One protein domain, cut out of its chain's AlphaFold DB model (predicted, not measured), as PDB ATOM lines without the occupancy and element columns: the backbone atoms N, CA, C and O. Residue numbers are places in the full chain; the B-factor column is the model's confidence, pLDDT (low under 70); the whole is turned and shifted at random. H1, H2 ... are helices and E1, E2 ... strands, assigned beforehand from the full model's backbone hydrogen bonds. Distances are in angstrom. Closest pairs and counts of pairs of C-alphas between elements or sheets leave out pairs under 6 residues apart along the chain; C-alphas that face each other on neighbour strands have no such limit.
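This is residues 22 to 126 and 145 to 154 of the 177 residues of an uncharacterized protein of Spirobacillus cienkowskii (UniProt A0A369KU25). A long, twisted sheet of six strands is the middle of three layers, with H1 and H3 over one face and H2 over the other. The 115 printed residues hold three named helices and six named strands, H1 E1 E2 E3 E4 E5 E6 H2 H3, class mixed. The sheet, in order E1 to E6, is an antiparallel meander, each strand beside the one before. The whole is compact, radius of gyration of the C-alphas 14.3 A, yet elongated, spanning 45 by 26 by 24 A.

E3, residues 59 to 71, forms hairpins with E2, residues 49 to 56, N 52 and O 64 within hydrogen-bond range at 3.0 A, and with E4, residues 76 to 85, N 65 and O 82 at 2.8 A. E5, residues 90 to 98, is an inner strand; E1, residues 44 to 46, and E6, residues 104 to 107, are edge strands. H1, residues 22 to 36, is on the sheet at a height of 9.2 A. H3, residues 145 to 154, on the same face, touches H1; their closest C-alphas, of Asn 31 and Ala 152, are 5.1 A apart. H2, residues 109 to 121, is on the opposite face over E4 and E5, height 8.1 A; its closest C-alpha pair with E5 is Pro 109 and Gly 94, 4.9 A. Every O i to N i+4 pair is within hydrogen-bond range in H1 and H3, 7 of 9 in H2.

H1 begins at C-alpha 22 (-36.867, -40.283, 4.780) and spans 21.1 A. E3 spans 37.5 A, E4 29.2 A. H3 ends at C-alpha 154 (-51.928, -38.453, -4.333).

Residues 127 to 144 are not printed; C-alphas 126 and 145 are 27.4 A apart. No link printed whole is long. Residues 34 to 38, 126 and 145 to 154 have pLDDT under 70.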
ATOM      1  N   GLU A  22     -36.512 -39.125   3.964       86.19
ATOM      2  CA  GLU A  22     -36.867 -40.283   4.780       86.19
ATOM      3  C   GLU A  22     -38.337 -40.233   5.214       86.19
ATOM      4  O   GLU A  22     -39.059 -41.217   5.060       86.19
ATOM      5  N   GLU A  23     -38.821 -39.082   5.688       83.75
ATOM      6  CA  GLU A  23     -40.244 -38.883   5.994       83.75
ATOM      7  C   GLU A  23     -41.111 -39.052   4.745       83.75
ATOM      8  O   GLU A  23     -42.113 -39.768   4.789       83.75
ATOM      9  N   PHE A  24     -40.694 -38.463   3.618       82.69
ATOM     10  CA  PHE A  24     -41.368 -38.631   2.334       82.69
ATOM     11  C   PHE A  24     -41.412 -40.105   1.924       82.69
ATOM     12  O   PHE A  24     -42.468 -40.606   1.547       82.69
ATOM     13  N   GLY A  25     -40.285 -40.815   2.024       79.81
ATOM     14  CA  GLY A  25     -40.191 -42.231   1.684       79.81
ATOM     15  C   GLY A  25     -41.070 -43.109   2.571       79.81
ATOM     16  O   GLY A  25     -41.780 -43.974   2.063       79.81
ATOM     17  N   ASN A  26     -41.090 -42.851   3.879       82.25
ATOM     18  CA  ASN A  26     -41.935 -43.578   4.823       82.25
ATOM     19  C   ASN A  26     -43.425 -43.342   4.548       82.25
ATOM     20  O   ASN A  26     -44.218 -44.284   4.580       82.25
ATOM     21  N   GLU A  27     -43.816 -42.104   4.251       79.88
ATOM     22  CA  GLU A  27     -45.200 -41.784   3.899       79.88
ATOM     23  C   GLU A  27     -45.592 -42.388   2.541       79.88
ATOM     24  O   GLU A  27     -46.697 -42.910   2.384       79.88
ATOM     25  N   LEU A  28     -44.671 -42.402   1.573       77.81
ATOM     26  CA  LEU A  28     -44.869 -43.051   0.280       77.81
ATOM     27  C   LEU A  28     -45.107 -44.559   0.448       77.81
ATOM     28  O   LEU A  28     -46.084 -45.076  -0.087       77.81
ATOM     29  N   ILE A  29     -44.279 -45.249   1.240       79.25
ATOM     30  CA  ILE A  29     -44.429 -46.683   1.545       79.25
ATOM     31  C   ILE A  29     -45.781 -46.967   2.194       79.25
ATOM     32  O   ILE A  29     -46.502 -47.851   1.734       79.25
ATOM     33  N   LYS A  30     -46.160 -46.206   3.232       76.25
ATOM     34  CA  LYS A  30     -47.464 -46.373   3.896       76.25
ATOM     35  C   LYS A  30     -48.611 -46.263   2.896       76.25
ATOM     36  O   LYS A  30     -49.517 -47.091   2.903       76.25
ATOM     37  N   ASN A  31     -48.552 -45.271   2.012       72.62
ATOM     38  CA  ASN A  31     -49.601 -45.035   1.029       72.62
ATOM     39  C   ASN A  31     -49.666 -46.115  -0.058       72.62
ATOM     40  O   ASN A  31     -50.767 -46.531  -0.421       72.62
ATOM     41  N   VAL A  32     -48.523 -46.623  -0.531       71.00
ATOM     42  CA  VAL A  32     -48.479 -47.765  -1.463       71.00
ATOM     43  C   VAL A  32     -49.047 -49.027  -0.801       71.00
ATOM     44  O   VAL A  32     -49.892 -49.702  -1.391       71.00
ATOM     45  N   ALA A  33     -48.644 -49.321   0.440       71.56
ATOM     46  CA  ALA A  33     -49.111 -50.500   1.174       71.56
ATOM     47  C   ALA A  33     -50.639 -50.508   1.338       71.56
ATOM     48  O   ALA A  33     -51.279 -51.548   1.170       71.56
ATOM     49  N   LEU A  34     -51.227 -49.340   1.626       67.44
ATOM     50  CA  LEU A  34     -52.672 -49.173   1.786       67.44
ATOM     51  C   LEU A  34     -53.455 -49.385   0.484       67.44
ATOM     52  O   LEU A  34     -54.609 -49.808   0.541       67.44
ATOM     53  N   GLN A  35     -52.865 -49.082  -0.673       63.28
ATOM     54  CA  GLN A  35     -53.561 -49.173  -1.957       63.28
ATOM     55  C   GLN A  35     -53.478 -50.558  -2.590       63.28
ATOM     56  O   GLN A  35     -54.474 -51.017  -3.147       63.28
ATOM     57  N   GLU A  36     -52.331 -51.232  -2.499       59.50
ATOM     58  CA  GLU A  36     -52.115 -52.462  -3.272       59.50
ATOM     59  C   GLU A  36     -52.183 -53.745  -2.430       59.50
ATOM     60  O   GLU A  36     -52.141 -54.835  -2.994       59.50
ATOM     61  N   SER A  37     -52.324 -53.660  -1.095       63.19
ATOM     62  CA  SER A  37     -52.196 -54.831  -0.198       63.19
ATOM     63  C   SER A  37     -50.908 -55.632  -0.460       63.19
ATOM     64  O   SER A  37     -50.875 -56.854  -0.310       63.19
ATOM     65  N   GLN A  38     -49.859 -54.948  -0.916       64.88
ATOM     66  CA  GLN A  38     -48.604 -55.557  -1.338       64.88
ATOM     67  C   GLN A  38     -47.602 -55.626  -0.193       64.88
ATOM     68  O   GLN A  38     -47.619 -54.815   0.734       64.88
ATOM     69  N   ASN A  39     -46.695 -56.596  -0.295       76.19
ATOM     70  CA  ASN A  39     -45.546 -56.670   0.591       76.19
ATOM     71  C   ASN A  39     -44.512 -55.641   0.125       76.19
ATOM     72  O   ASN A  39     -44.060 -55.669  -1.020       76.19
ATOM     73  N   LEU A  40     -44.142 -54.736   1.021       80.56
ATOM     74  CA  LEU A  40     -43.083 -53.759   0.804       80.56
ATOM     75  C   LEU A  40     -41.891 -54.120   1.683       80.56
ATOM     76  O   LEU A  40     -42.069 -54.625   2.793       80.56
ATOM     77  N   ASN A  41     -40.685 -53.843   1.196       83.44
ATOM     78  CA  ASN A  41     -39.513 -53.825   2.067       83.44
ATOM     79  C   ASN A  41     -39.442 -52.504   2.837       83.44
ATOM     80  O   ASN A  41     -39.925 -51.477   2.353       83.44
ATOM     81  N   ASP A  42     -38.771 -52.532   3.988       85.50
ATOM     82  CA  ASP A  42     -38.467 -51.330   4.761       85.50
ATOM     83  C   ASP A  42     -37.655 -50.322   3.932       85.50
ATOM     84  O   ASP A  42     -36.817 -50.688   3.097       85.50
ATOM     85  N   LEU A  43     -37.897 -49.033   4.186       90.50
ATOM     86  CA  LEU A  43     -37.130 -47.948   3.586       90.50
ATOM     87  C   LEU A  43     -35.663 -48.063   4.010       90.50
ATOM     88  O   LEU A  43     -35.341 -48.022   5.194       90.50
ATOM     89  N   THR A  44     -34.758 -48.163   3.040       93.44
ATOM     90  CA  THR A  44     -33.315 -48.141   3.297       93.44
ATOM     91  C   THR A  44     -32.738 -46.826   2.795       93.44
ATOM     92  O   THR A  44     -32.736 -46.575   1.590       93.44
ATOM     93  N   CYS A  45     -32.238 -45.996   3.709       91.19
ATOM     94  CA  CYS A  45     -31.629 -44.703   3.400       91.19
ATOM     95  C   CYS A  45     -30.102 -44.739   3.554       91.19
ATOM     96  O   CYS A  45     -29.560 -45.397   4.441       91.19
ATOM     97  N   GLY A  46     -29.404 -44.017   2.681       89.06
ATOM     98  CA  GLY A  46     -27.956 -43.835   2.715       89.06
ATOM     99  C   GLY A  46     -27.549 -42.452   2.205       89.06
ATOM    100  O   GLY A  46     -28.386 -41.588   1.961       89.06
ATOM    101  N   VAL A  47     -26.245 -42.247   2.004       81.06
ATOM    102  CA  VAL A  47     -25.672 -40.937   1.623       81.06
ATOM    103  C   VAL A  47     -26.227 -40.402   0.291       81.06
ATOM    104  O   VAL A  47     -26.247 -39.197   0.075       81.06
ATOM    105  N   GLY A  48     -26.690 -41.286  -0.600       80.06
ATOM    106  CA  GLY A  48     -27.223 -40.927  -1.919       80.06
ATOM    107  C   GLY A  48     -28.749 -40.838  -2.015       80.06
ATOM    108  O   GLY A  48     -29.252 -40.614  -3.113       80.06
ATOM    109  N   GLY A  49     -29.479 -41.046  -0.914       91.88
ATOM    110  CA  GLY A  49     -30.943 -41.076  -0.903       91.88
ATOM    111  C   GLY A  49     -31.525 -42.345  -0.281       91.88
ATOM    112  O   GLY A  49     -30.821 -43.098   0.394       91.88
ATOM    113  N   CYS A  50     -32.817 -42.576  -0.501       93.19
ATOM    114  CA  CYS A  50     -33.553 -43.708   0.063       93.19
ATOM    115  C   CYS A  50     -34.056 -44.648  -1.027       93.19
ATOM    116  O   CYS A  50     -34.261 -44.246  -2.168       93.19
ATOM    117  N   SER A  51     -34.272 -45.913  -0.691       94.25
ATOM    118  CA  SER A  51     -34.825 -46.884  -1.628       94.25
ATOM    119  C   SER A  51     -35.691 -47.917  -0.929       94.25
ATOM    120  O   SER A  51     -35.480 -48.220   0.245       94.25
ATOM    121  N   PHE A  52     -36.656 -48.457  -1.661       92.12
ATOM    122  CA  PHE A  52     -37.472 -49.583  -1.225       92.12
ATOM    123  C   PHE A  52     -37.941 -50.389  -2.436       92.12
ATOM    124  O   PHE A  52     -37.855 -49.951  -3.586       92.12
ATOM    125  N   ASN A  53     -38.424 -51.597  -2.164       89.56
ATOM    126  CA  ASN A  53     -38.921 -52.509  -3.181       89.56
ATOM    127  C   ASN A  53     -40.405 -52.764  -2.975       89.56
ATOM    128  O   ASN A  53     -40.865 -52.911  -1.841       89.56
ATOM    129  N   ILE A  54     -41.110 -52.896  -4.091       86.25
ATOM    130  CA  ILE A  54     -42.467 -53.414  -4.134       86.25
ATOM    131  C   ILE A  54     -42.398 -54.883  -4.547       86.25
ATOM    132  O   ILE A  54     -41.884 -55.203  -5.626       86.25
ATOM    133  N   ILE A  55     -42.897 -55.772  -3.686       85.25
ATOM    134  CA  ILE A  55     -42.872 -57.221  -3.889       85.25
ATOM    135  C   ILE A  55     -44.283 -57.711  -4.212       85.25
ATOM    136  O   ILE A  55     -45.212 -57.565  -3.417       85.25
ATOM    137  N   GLU A  56     -44.422 -58.377  -5.354       82.50
ATOM    138  CA  GLU A  56     -45.653 -59.045  -5.769       82.50
ATOM    139  C   GLU A  56     -45.361 -60.533  -6.000       82.50
ATOM    140  O   GLU A  56     -44.387 -60.896  -6.659       82.50
ATOM    141  N   ASN A  57     -46.178 -61.417  -5.420       86.25
ATOM    142  CA  ASN A  57     -46.012 -62.876  -5.524       86.25
ATOM    143  C   ASN A  57     -44.612 -63.387  -5.117       86.25
ATOM    144  O   ASN A  57     -44.096 -64.342  -5.693       86.25
ATOM    145  N   GLY A  58     -43.985 -62.745  -4.125       84.94
ATOM    146  CA  GLY A  58     -42.654 -63.117  -3.629       84.94
ATOM    147  C   GLY A  58     -41.488 -62.690  -4.527       84.94
ATOM    148  O   GLY A  58     -40.350 -63.046  -4.238       84.94
ATOM    149  N   MET A  59     -41.746 -61.917  -5.587       86.94
ATOM    150  CA  MET A  59     -40.723 -61.365  -6.476       86.94
ATOM    151  C   MET A  59     -40.735 -59.836  -6.434       86.94
ATOM    152  O   MET A  59     -41.793 -59.215  -6.333       86.94
ATOM    153  N   THR A  60     -39.560 -59.216  -6.541       87.38
ATOM    154  CA  THR A  60     -39.459 -57.758  -6.684       87.38
ATOM    155  C   THR A  60     -40.021 -57.340  -8.036       87.38
ATOM    156  O   THR A  60     -39.464 -57.692  -9.075       87.38
ATOM    157  N   LYS A  61     -41.112 -56.575  -8.019       85.75
ATOM    158  CA  LYS A  61     -41.746 -56.028  -9.224       85.75
ATOM    159  C   LYS A  61     -41.220 -54.639  -9.554       85.75
ATOM    160  O   LYS A  61     -40.887 -54.368 -10.704       85.75
ATOM    161  N   TYR A  62     -41.090 -53.799  -8.527       87.62
ATOM    162  CA  TYR A  62     -40.561 -52.447  -8.655       87.62
ATOM    163  C   TYR A  62     -39.429 -52.201  -7.665       87.62
ATOM    164  O   TYR A  62     -39.519 -52.598  -6.502       87.62
ATOM    165  N   ASN A  63     -38.392 -51.495  -8.112       90.19
ATOM    166  CA  ASN A  63     -37.427 -50.842  -7.230       90.19
ATOM    167  C   ASN A  63     -37.626 -49.332  -7.325       90.19
ATOM    168  O   ASN A  63     -37.608 -48.774  -8.420       90.19
ATOM    169  N   ILE A  64     -37.826 -48.685  -6.181       91.12
ATOM    170  CA  ILE A  64     -38.038 -47.244  -6.096       91.12
ATOM    171  C   ILE A  64     -36.835 -46.636  -5.389       91.12
ATOM    172  O   ILE A  64     -36.455 -47.080  -4.303       91.12
ATOM    173  N   LYS A  65     -36.244 -45.617  -6.008       93.94
ATOM    174  CA  LYS A  65     -35.158 -44.813  -5.454       93.94
ATOM    175  C   LYS A  65     -35.604 -43.366  -5.356       93.94
ATOM    176  O   LYS A  65     -36.209 -42.815  -6.270       93.94
ATOM    177  N   LEU A  66     -35.277 -42.760  -4.233       93.06
ATOM    178  CA  LEU A  66     -35.575 -41.387  -3.893       93.06
ATOM    179  C   LEU A  66     -34.244 -40.658  -3.754       93.06
ATOM    180  O   LEU A  66     -33.378 -41.131  -3.017       93.06
ATOM    181  N   SER A  67     -34.092 -39.502  -4.395       94.75
ATOM    182  CA  SER A  67     -32.970 -38.586  -4.144       94.75
ATOM    183  C   SER A  67     -33.467 -37.171  -3.870       94.75
ATOM    184  O   SER A  67     -34.463 -36.740  -4.441       94.75
ATOM    185  N   GLU A  68     -32.795 -36.453  -2.972       92.88
ATOM    186  CA  GLU A  68     -33.180 -35.105  -2.545       92.88
ATOM    187  C   GLU A  68     -32.171 -34.075  -3.050       92.88
ATOM    188  O   GLU A  68     -30.958 -34.244  -2.923       92.88
ATOM    189  N   GLU A  69     -32.690 -32.976  -3.585       93.69
ATOM    190  CA  GLU A  69     -31.952 -31.776  -3.948       93.69
ATOM    191  C   GLU A  69     -32.543 -30.582  -3.187       93.69
ATOM    192  O   GLU A  69     -33.760 -30.372  -3.184       93.69
ATOM    193  N   LYS A  70     -31.683 -29.782  -2.549       92.50
ATOM    194  CA  LYS A  70     -32.075 -28.567  -1.821       92.50
ATOM    195  C   LYS A  70     -31.507 -27.333  -2.501       92.50
ATOM    196  O   LYS A  70     -30.289 -27.205  -2.639       92.50
ATOM    197  N   ASN A  71     -32.377 -26.389  -2.845       92.19
ATOM    198  CA  ASN A  71     -31.976 -25.085  -3.349       92.19
ATOM    199  C   ASN A  71     -31.920 -24.101  -2.182       92.19
ATOM    200  O   ASN A  71     -32.936 -23.544  -1.771       92.19
ATOM    201  N   GLN A  72     -30.725 -23.873  -1.639       90.25
ATOM    202  CA  GLN A  72     -30.553 -22.983  -0.487       90.25
ATOM    203  C   GLN A  72     -30.884 -21.516  -0.799       90.25
ATOM    204  O   GLN A  72     -31.283 -20.789   0.104       90.25
ATOM    205  N   LEU A  73     -30.740 -21.081  -2.058       92.31
ATOM    206  CA  LEU A  73     -31.030 -19.702  -2.460       92.31
ATOM    207  C   LEU A  73     -32.530 -19.397  -2.390       92.31
ATOM    208  O   LEU A  73     -32.928 -18.311  -1.982       92.31
ATOM    209  N   HIS A  74     -33.343 -20.372  -2.791       89.81
ATOM    210  CA  HIS A  74     -34.788 -20.233  -2.935       89.81
ATOM    211  C   HIS A  74     -35.586 -20.971  -1.852       89.81
ATOM    212  O   HIS A  74     -36.807 -20.898  -1.838       89.81
ATOM    213  N   ASN A  75     -34.905 -21.674  -0.943       88.75
ATOM    214  CA  ASN A  75     -35.505 -22.536   0.076       88.75
ATOM    215  C   ASN A  75     -36.519 -23.546  -0.502       88.75
ATOM    216  O   ASN A  75     -37.548 -23.828   0.107       88.75
ATOM    217  N   THR A  76     -36.227 -24.089  -1.685       88.38
ATOM    218  CA  THR A  76     -37.033 -25.141  -2.317       88.38
ATOM    219  C   THR A  76     -36.364 -26.497  -2.140       88.38
ATOM    220  O   THR A  76     -35.140 -26.614  -2.015       88.38
ATOM    221  N   THR A  77     -37.171 -27.552  -2.133       90.56
ATOM    222  CA  THR A  77     -36.697 -28.938  -2.094       90.56
ATOM    223  C   THR A  77     -37.310 -29.707  -3.249       90.56
ATOM    224  O   THR A  77     -38.503 -29.588  -3.519       90.56
ATOM    225  N   LYS A  78     -36.498 -30.495  -3.946       93.06
ATOM    226  CA  LYS A  78     -36.928 -31.391  -5.016       93.06
ATOM    227  C   LYS A  78     -36.532 -32.812  -4.643       93.06
ATOM    228  O   LYS A  78     -35.361 -33.086  -4.412       93.06
ATOM    229  N   ILE A  79     -37.506 -33.708  -4.608       91.25
ATOM    230  CA  ILE A  79     -37.309 -35.140  -4.411       91.25
ATOM    231  C   ILE A  79     -37.527 -35.820  -5.758       91.25
ATOM    232  O   ILE A  79     -38.650 -35.841  -6.262       91.25
ATOM    233  N   ASN A  80     -36.472 -36.365  -6.354       93.81
ATOM    234  CA  ASN A  80     -36.596 -37.193  -7.548       93.81
ATOM    235  C   ASN A  80     -37.015 -38.606  -7.141       93.81
ATOM    236  O   ASN A  80     -36.508 -39.154  -6.162       93.81
ATOM    237  N   ILE A  81     -37.926 -39.191  -7.911       91.12
ATOM    238  CA  ILE A  81     -38.482 -40.522  -7.687       91.12
ATOM    239  C   ILE A  81     -38.185 -41.344  -8.934       91.12
ATOM    240  O   ILE A  81     -38.855 -41.196  -9.955       91.12
ATOM    241  N   GLU A  82     -37.174 -42.197  -8.862       93.25
ATOM    242  CA  GLU A  82     -36.828 -43.142  -9.919       93.25
ATOM    243  C   GLU A  82     -37.497 -44.485  -9.616       93.25
ATOM    244  O   GLU A  82     -37.356 -45.032  -8.524       93.25
ATOM    245  N   THR A  83     -38.251 -45.014 -10.572       90.50
ATOM    246  CA  THR A  83     -38.934 -46.305 -10.470       90.50
ATOM    247  C   THR A  83     -38.440 -47.213 -11.581       90.50
ATOM    248  O   THR A  83     -38.600 -46.895 -12.759       90.50
ATOM    249  N   PHE A  84     -37.864 -48.350 -11.206       86.88
ATOM    250  CA  PHE A  84     -37.490 -49.415 -12.124       86.88
ATOM    251  C   PHE A  84     -38.538 -50.527 -12.087       86.88
ATOM    252  O   PHE A  84     -38.782 -51.103 -11.026       86.88
ATOM    253  N   ASP A  85     -39.148 -50.819 -13.234       87.12
ATOM    254  CA  ASP A  85     -40.063 -51.942 -13.435       87.12
ATOM    255  C   ASP A  85     -39.279 -53.145 -13.973       87.12
ATOM    256  O   ASP A  85     -38.785 -53.124 -15.103       87.12
ATOM    257  N   PHE A  86     -39.174 -54.207 -13.169       83.88
ATOM    258  CA  PHE A  86     -38.462 -55.429 -13.557       83.88
ATOM    259  C   PHE A  86     -39.207 -56.245 -14.621       83.88
ATOM    260  O   PHE A  86     -38.574 -57.019 -15.338       83.88
ATOM    261  N   SER A  87     -40.530 -56.099 -14.730       82.31
ATOM    262  CA  SER A  87     -41.345 -56.827 -15.706       82.31
ATOM    263  C   SER A  87     -41.241 -56.230 -17.108       82.31
ATOM    264  O   SER A  87     -41.168 -56.970 -18.089       82.31
ATOM    265  N   GLU A  88     -41.165 -54.901 -17.194       82.50
ATOM    266  CA  GLU A  88     -41.017 -54.167 -18.457       82.50
ATOM    267  C   GLU A  88     -39.555 -53.821 -18.781       82.50
ATOM    268  O   GLU A  88     -39.265 -53.349 -19.881       82.50
ATOM    269  N   ASN A  89     -38.628 -54.062 -17.844       86.50
ATOM    270  CA  ASN A  89     -37.227 -53.642 -17.917       86.50
ATOM    271  C   ASN A  89     -37.098 -52.151 -18.284       86.50
ATOM    272  O   ASN A  89     -36.374 -51.770 -19.207       86.50
ATOM    273  N   ASN A  90     -37.861 -51.316 -17.580       84.12
ATOM    274  CA  ASN A  90     -38.018 -49.900 -17.887       84.12
ATOM    275  C   ASN A  90     -37.788 -49.041 -16.639       84.12
ATOM    276  O   ASN A  90     -38.146 -49.432 -15.528       84.12
ATOM    277  N   THR A  91     -37.233 -47.847 -16.843       87.94
ATOM    278  CA  THR A  91     -37.025 -46.849 -15.792       87.94
ATOM    279  C   THR A  91     -37.881 -45.624 -16.074       87.94
ATOM    280  O   THR A  91     -37.879 -45.085 -17.180       87.94
ATOM    281  N   SER A  92     -38.577 -45.145 -15.050       87.44
ATOM    282  CA  SER A  92     -39.349 -43.909 -15.089       87.44
ATOM    283  C   SER A  92     -38.910 -42.982 -13.962       87.44
ATOM    284  O   SER A  92     -38.689 -43.443 -12.844       87.44
ATOM    285  N   THR A  93     -38.805 -41.683 -14.237       89.81
ATOM    286  CA  THR A  93     -38.378 -40.689 -13.245       89.81
ATOM    287  C   THR A  93     -39.432 -39.607 -13.103       89.81
ATOM    288  O   THR A  93     -39.695 -38.880 -14.052       89.81
ATOM    289  N   GLY A  94     -40.027 -39.486 -11.921       89.19
ATOM    290  CA  GLY A  94     -40.855 -38.347 -11.528       89.19
ATOM    291  C   GLY A  94     -40.125 -37.448 -10.532       89.19
ATOM    292  O   GLY A  94     -39.013 -37.750 -10.096       89.19
ATOM    293  N   ALA A  95     -40.761 -36.349 -10.140       88.94
ATOM    294  CA  ALA A  95     -40.240 -35.483  -9.088       88.94
ATOM    295  C   ALA A  95     -41.361 -34.866  -8.251       88.94
ATOM    296  O   ALA A  95     -42.419 -34.520  -8.771       88.94
ATOM    297  N   VAL A  96     -41.114 -34.674  -6.960       88.25
ATOM    298  CA  VAL A  96     -41.921 -33.822  -6.081       88.25
ATOM    299  C   VAL A  96     -41.114 -32.576  -5.763       88.25
ATOM    300  O   VAL A  96     -39.977 -32.682  -5.326       88.25
ATOM    301  N   VAL A  97     -41.690 -31.399  -5.981       86.12
ATOM    302  CA  VAL A  97     -41.059 -30.119  -5.642       86.12
ATOM    303  C   VAL A  97     -41.886 -29.432  -4.575       86.12
ATOM    304  O   VAL A  97     -43.072 -29.196  -4.795       86.12
ATOM    305  N   CYS A  98     -41.251 -29.095  -3.461       86.44
ATOM    306  CA  CYS A  98     -41.793 -28.289  -2.379       86.44
ATOM    307  C   CYS A  98     -41.163 -26.895  -2.414       86.44
ATOM    308  O   CYS A  98     -39.937 -26.756  -2.413       86.44
ATOM    309  N   LEU A  99     -42.020 -25.881  -2.481       86.12
ATOM    310  CA  LEU A  99     -41.653 -24.468  -2.464       86.12
ATOM    311  C   LEU A  99     -41.373 -23.988  -1.032       86.12
ATOM    312  O   LEU A  99     -41.712 -24.667  -0.059       86.12
ATOM    313  N   SER A 100     -40.803 -22.791  -0.898       87.31
ATOM    314  CA  SER A 100     -40.479 -22.176   0.395       87.31
ATOM    315  C   SER A 100     -41.703 -21.933   1.283       87.31
ATOM    316  O   SER A 100     -41.593 -21.914   2.507       87.31
ATOM    317  N   ASN A 101     -42.879 -21.789   0.666       82.31
ATOM    318  CA  ASN A 101     -44.172 -21.634   1.327       82.31
ATOM    319  C   ASN A 101     -44.844 -22.976   1.682       82.31
ATOM    320  O   ASN A 101     -46.060 -23.014   1.863       82.31
ATOM    321  N   GLU A 102     -44.078 -24.071   1.698       80.44
ATOM    322  CA  GLU A 102     -44.523 -25.436   2.019       80.44
ATOM    323  C   GLU A 102     -45.523 -26.036   1.013       80.44
ATOM    324  O   GLU A 102     -46.043 -27.134   1.213       80.44
ATOM    325  N   THR A 103     -45.768 -25.369  -0.121       81.12
ATOM    326  CA  THR A 103     -46.608 -25.933  -1.183       81.12
ATOM    327  C   THR A 103     -45.802 -26.937  -1.999       81.12
ATOM    328  O   THR A 103     -44.804 -26.575  -2.624       81.12
ATOM    329  N   CYS A 104     -46.258 -28.187  -2.057       81.12
ATOM    330  CA  CYS A 104     -45.612 -29.241  -2.834       81.12
ATOM    331  C   CYS A 104     -46.422 -29.639  -4.075       81.12
ATOM    332  O   CYS A 104     -47.650 -29.622  -4.070       81.12
ATOM    333  N   LYS A 105     -45.742 -30.043  -5.151       82.50
ATOM    334  CA  LYS A 105     -46.378 -30.575  -6.361       82.50
ATOM    335  C   LYS A 105     -45.565 -31.705  -6.969       82.50
ATOM    336  O   LYS A 105     -44.342 -31.630  -7.045       82.50
ATOM    337  N   PHE A 106     -46.267 -32.721  -7.458       85.38
ATOM    338  CA  PHE A 106     -45.678 -33.802  -8.236       85.38
ATOM    339  C   PHE A 106     -45.673 -33.517  -9.732       85.38
ATOM    340  O   PHE A 106     -46.625 -32.965 -10.291       85.38
ATOM    341  N   PHE A 107     -44.595 -33.952 -10.365       84.88
ATOM    342  CA  PHE A 107     -44.329 -33.856 -11.782       84.88
ATOM    343  C   PHE A 107     -44.015 -35.243 -12.321       84.88
ATOM    344  O   PHE A 107     -43.109 -35.934 -11.854       84.88
ATOM    345  N   GLU A 108     -44.782 -35.623 -13.332       85.81
ATOM    346  CA  GLU A 108     -44.561 -36.837 -14.106       85.81
ATOM    347  C   GLU A 108     -43.315 -36.729 -14.991       85.81
ATOM    348  O   GLU A 108     -42.838 -35.612 -15.226       85.81
ATOM    349  N   PRO A 109     -42.799 -37.861 -15.506       86.38
ATOM    350  CA  PRO A 109     -41.594 -37.883 -16.334       86.38
ATOM    351  C   PRO A 109     -41.608 -36.891 -17.498       86.38
ATOM    352  O   PRO A 109     -40.627 -36.186 -17.737       86.38
ATOM    353  N   GLU A 110     -42.739 -36.752 -18.189       87.25
ATOM    354  CA  GLU A 110     -42.895 -35.814 -19.303       87.25
ATOM    355  C   GLU A 110     -42.915 -34.334 -18.873       87.25
ATOM    356  O   GLU A 110     -42.773 -33.442 -19.707       87.25
ATOM    357  N   ASN A 111     -43.066 -34.060 -17.573       88.19
ATOM    358  CA  ASN A 111     -43.171 -32.724 -16.991       88.19
ATOM    359  C   ASN A 111     -41.965 -32.345 -16.110       88.19
ATOM    360  O   ASN A 111     -42.020 -31.323 -15.420       88.19
ATOM    361  N   LEU A 112     -40.862 -33.105 -16.139       88.94
ATOM    362  CA  LEU A 112     -39.670 -32.828 -15.320       88.94
ATOM    363  C   LEU A 112     -39.053 -31.444 -15.576       88.94
ATOM    364  O   LEU A 112     -38.506 -30.834 -14.661       88.94
ATOM    365  N   ALA A 113     -39.195 -30.895 -16.786       93.06
ATOM    366  CA  ALA A 113     -38.763 -29.525 -17.075       93.06
ATOM    367  C   ALA A 113     -39.504 -28.486 -16.208       93.06
ATOM    368  O   ALA A 113     -38.899 -27.522 -15.741       93.06
ATOM    369  N   TYR A 114     -40.797 -28.703 -15.935       91.94
ATOM    370  CA  TYR A 114     -41.572 -27.847 -15.036       91.94
ATOM    371  C   TYR A 114     -41.198 -28.058 -13.566       91.94
ATOM    372  O   TYR A 114     -41.265 -27.104 -12.792       91.94
ATOM    373  N   ALA A 115     -40.777 -29.271 -13.189       92.06
ATOM    374  CA  ALA A 115     -40.235 -29.542 -11.861       92.06
ATOM    375  C   ALA A 115     -38.950 -28.738 -11.625       92.06
ATOM    376  O   ALA A 115     -38.838 -28.028 -10.630       92.06
ATOM    377  N   ASN A 116     -38.014 -28.782 -12.578       94.81
ATOM    378  CA  ASN A 116     -36.767 -28.020 -12.500       94.81
ATOM    379  C   ASN A 116     -37.031 -26.513 -12.461       94.81
ATOM    380  O   ASN A 116     -36.482 -25.833 -11.603       94.81
ATOM    381  N   TYR A 117     -37.946 -26.007 -13.296       94.75
ATOM    382  CA  TYR A 117     -38.361 -24.606 -13.220       94.75
ATOM    383  C   TYR A 117     -38.868 -24.236 -11.820       94.75
ATOM    384  O   TYR A 117     -38.429 -23.238 -11.254       94.75
ATOM    385  N   ALA A 118     -39.763 -25.043 -11.242       92.81
ATOM    386  CA  ALA A 118     -40.309 -24.773  -9.916       92.81
ATOM    387  C   ALA A 118     -39.238 -24.797  -8.820       92.81
ATOM    388  O   ALA A 118     -39.220 -23.923  -7.957       92.81
ATOM    389  N   TYR A 119     -38.321 -25.760  -8.899       94.56
ATOM    390  CA  TYR A 119     -37.186 -25.887  -7.994       94.56
ATOM    391  C   TYR A 119     -36.225 -24.691  -8.089       94.56
ATOM    392  O   TYR A 119     -35.766 -24.179  -7.070       94.56
ATOM    393  N   GLU A 120     -35.942 -24.210  -9.297       95.88
ATOM    394  CA  GLU A 120     -35.016 -23.097  -9.530       95.88
ATOM    395  C   GLU A 120     -35.613 -21.726  -9.196       95.88
ATOM    396  O   GLU A 120     -34.856 -20.816  -8.882       95.88
ATOM    397  N   ASN A 121     -36.941 -21.563  -9.260       94.25
ATOM    398  CA  ASN A 121     -37.587 -20.244  -9.217       94.25
ATOM    399  C   ASN A 121     -38.521 -20.023  -8.014       94.25
ATOM    400  O   ASN A 121     -39.132 -18.960  -7.930       94.25
ATOM    401  N   ASP A 122     -38.674 -21.004  -7.120       92.50
ATOM    402  CA  ASP A 122     -39.650 -20.971  -6.014       92.50
ATOM    403  C   ASP A 122     -41.097 -20.695  -6.464       92.50
ATOM    404  O   ASP A 122     -41.891 -20.046  -5.786       92.50
ATOM    405  N   ALA A 123     -41.453 -21.151  -7.666       91.69
ATOM    406  CA  ALA A 123     -42.759 -20.876  -8.246       91.69
ATOM    407  C   ALA A 123     -43.172 -21.951  -9.242       91.69
ATOM    408  O   ALA A 123     -42.435 -22.301 -10.163       91.69
ATOM    409  N   PHE A 124     -44.413 -22.421  -9.143       87.75
ATOM    410  CA  PHE A 124     -44.971 -23.254 -10.199       87.75
ATOM    411  C   PHE A 124     -45.265 -22.404 -11.431       87.75
ATOM    412  O   PHE A 124     -45.931 -21.371 -11.344       87.75
ATOM    413  N   ALA A 125     -44.802 -22.861 -12.596       82.12
ATOM    414  CA  ALA A 125     -45.156 -22.232 -13.856       82.12
ATOM    415  C   ALA A 125     -46.687 -22.169 -13.965       82.12
ATOM    416  O   ALA A 125     -47.372 -23.197 -13.992       82.12
ATOM    417  N   ASN A 126     -47.229 -20.951 -14.011       69.19
ATOM    418  CA  ASN A 126     -48.645 -20.745 -14.258       69.19
ATOM    419  C   ASN A 126     -48.941 -21.237 -15.673       69.19
ATOM    420  O   ASN A 126     -48.704 -20.527 -16.653       69.19
ATOM    421  N   SER A 145     -46.725 -48.403 -13.615       36.19
ATOM    422  CA  SER A 145     -45.699 -47.917 -12.680       36.19
ATOM    423  C   SER A 145     -45.880 -46.442 -12.287       36.19
ATOM    424  O   SER A 145     -45.717 -46.076 -11.123       36.19
ATOM    425  N   ILE A 146     -46.316 -45.593 -13.226       42.75
ATOM    426  CA  ILE A 146     -46.648 -44.184 -12.974       42.75
ATOM    427  C   ILE A 146     -47.982 -44.072 -12.233       42.75
ATOM    428  O   ILE A 146     -48.161 -43.139 -11.462       42.75
ATOM    429  N   LEU A 147     -48.916 -45.016 -12.401       42.16
ATOM    430  CA  LEU A 147     -50.159 -45.057 -11.623       42.16
ATOM    431  C   LEU A 147     -49.904 -45.344 -10.139       42.16
ATOM    432  O   LEU A 147     -50.531 -44.687  -9.312       42.16
ATOM    433  N   VAL A 148     -48.959 -46.227  -9.803       42.62
ATOM    434  CA  VAL A 148     -48.559 -46.498  -8.408       42.62
ATOM    435  C   VAL A 148     -47.879 -45.274  -7.791       42.62
ATOM    436  O   VAL A 148     -48.278 -44.825  -6.718       42.62
ATOM    437  N   ALA A 149     -46.933 -44.649  -8.502       43.06
ATOM    438  CA  ALA A 149     -46.312 -43.400  -8.054       43.06
ATOM    439  C   ALA A 149     -47.339 -42.257  -7.932       43.06
ATOM    440  O   ALA A 149     -47.370 -41.557  -6.921       43.06
ATOM    441  N   ARG A 150     -48.244 -42.109  -8.912       49.81
ATOM    442  CA  ARG A 150     -49.358 -41.145  -8.882       49.81
ATOM    443  C   ARG A 150     -50.256 -41.378  -7.680       49.81
ATOM    444  O   ARG A 150     -50.625 -40.415  -7.023       49.81
ATOM    445  N   ALA A 151     -50.653 -42.615  -7.414       41.97
ATOM    446  CA  ALA A 151     -51.625 -42.929  -6.380       41.97
ATOM    447  C   ALA A 151     -51.012 -42.830  -4.971       41.97
ATOM    448  O   ALA A 151     -51.681 -42.337  -4.059       41.97
ATOM    449  N   ALA A 152     -49.725 -43.154  -4.827       38.62
ATOM    450  CA  ALA A 152     -48.968 -42.968  -3.596       38.62
ATOM    451  C   ALA A 152     -48.715 -41.483  -3.289       38.62
ATOM    452  O   ALA A 152     -48.993 -41.018  -2.186       38.62
ATOM    453  N   VAL A 153     -48.304 -40.695  -4.285       41.06
ATOM    454  CA  VAL A 153     -48.145 -39.236  -4.163       41.06
ATOM    455  C   VAL A 153     -49.484 -38.534  -3.909       41.06
ATOM    456  O   VAL A 153     -49.551 -37.584  -3.127       41.06
ATOM    457  N   ARG A 154     -50.575 -38.997  -4.536       40.22
ATOM    458  CA  ARG A 154     -51.928 -38.453  -4.333       40.22
ATOM    459  C   ARG A 154     -52.408 -38.618  -2.892       40.22
ATOM    460  O   ARG A 154     -53.168 -37.775  -2.435       40.22
TER     461      ARG A 154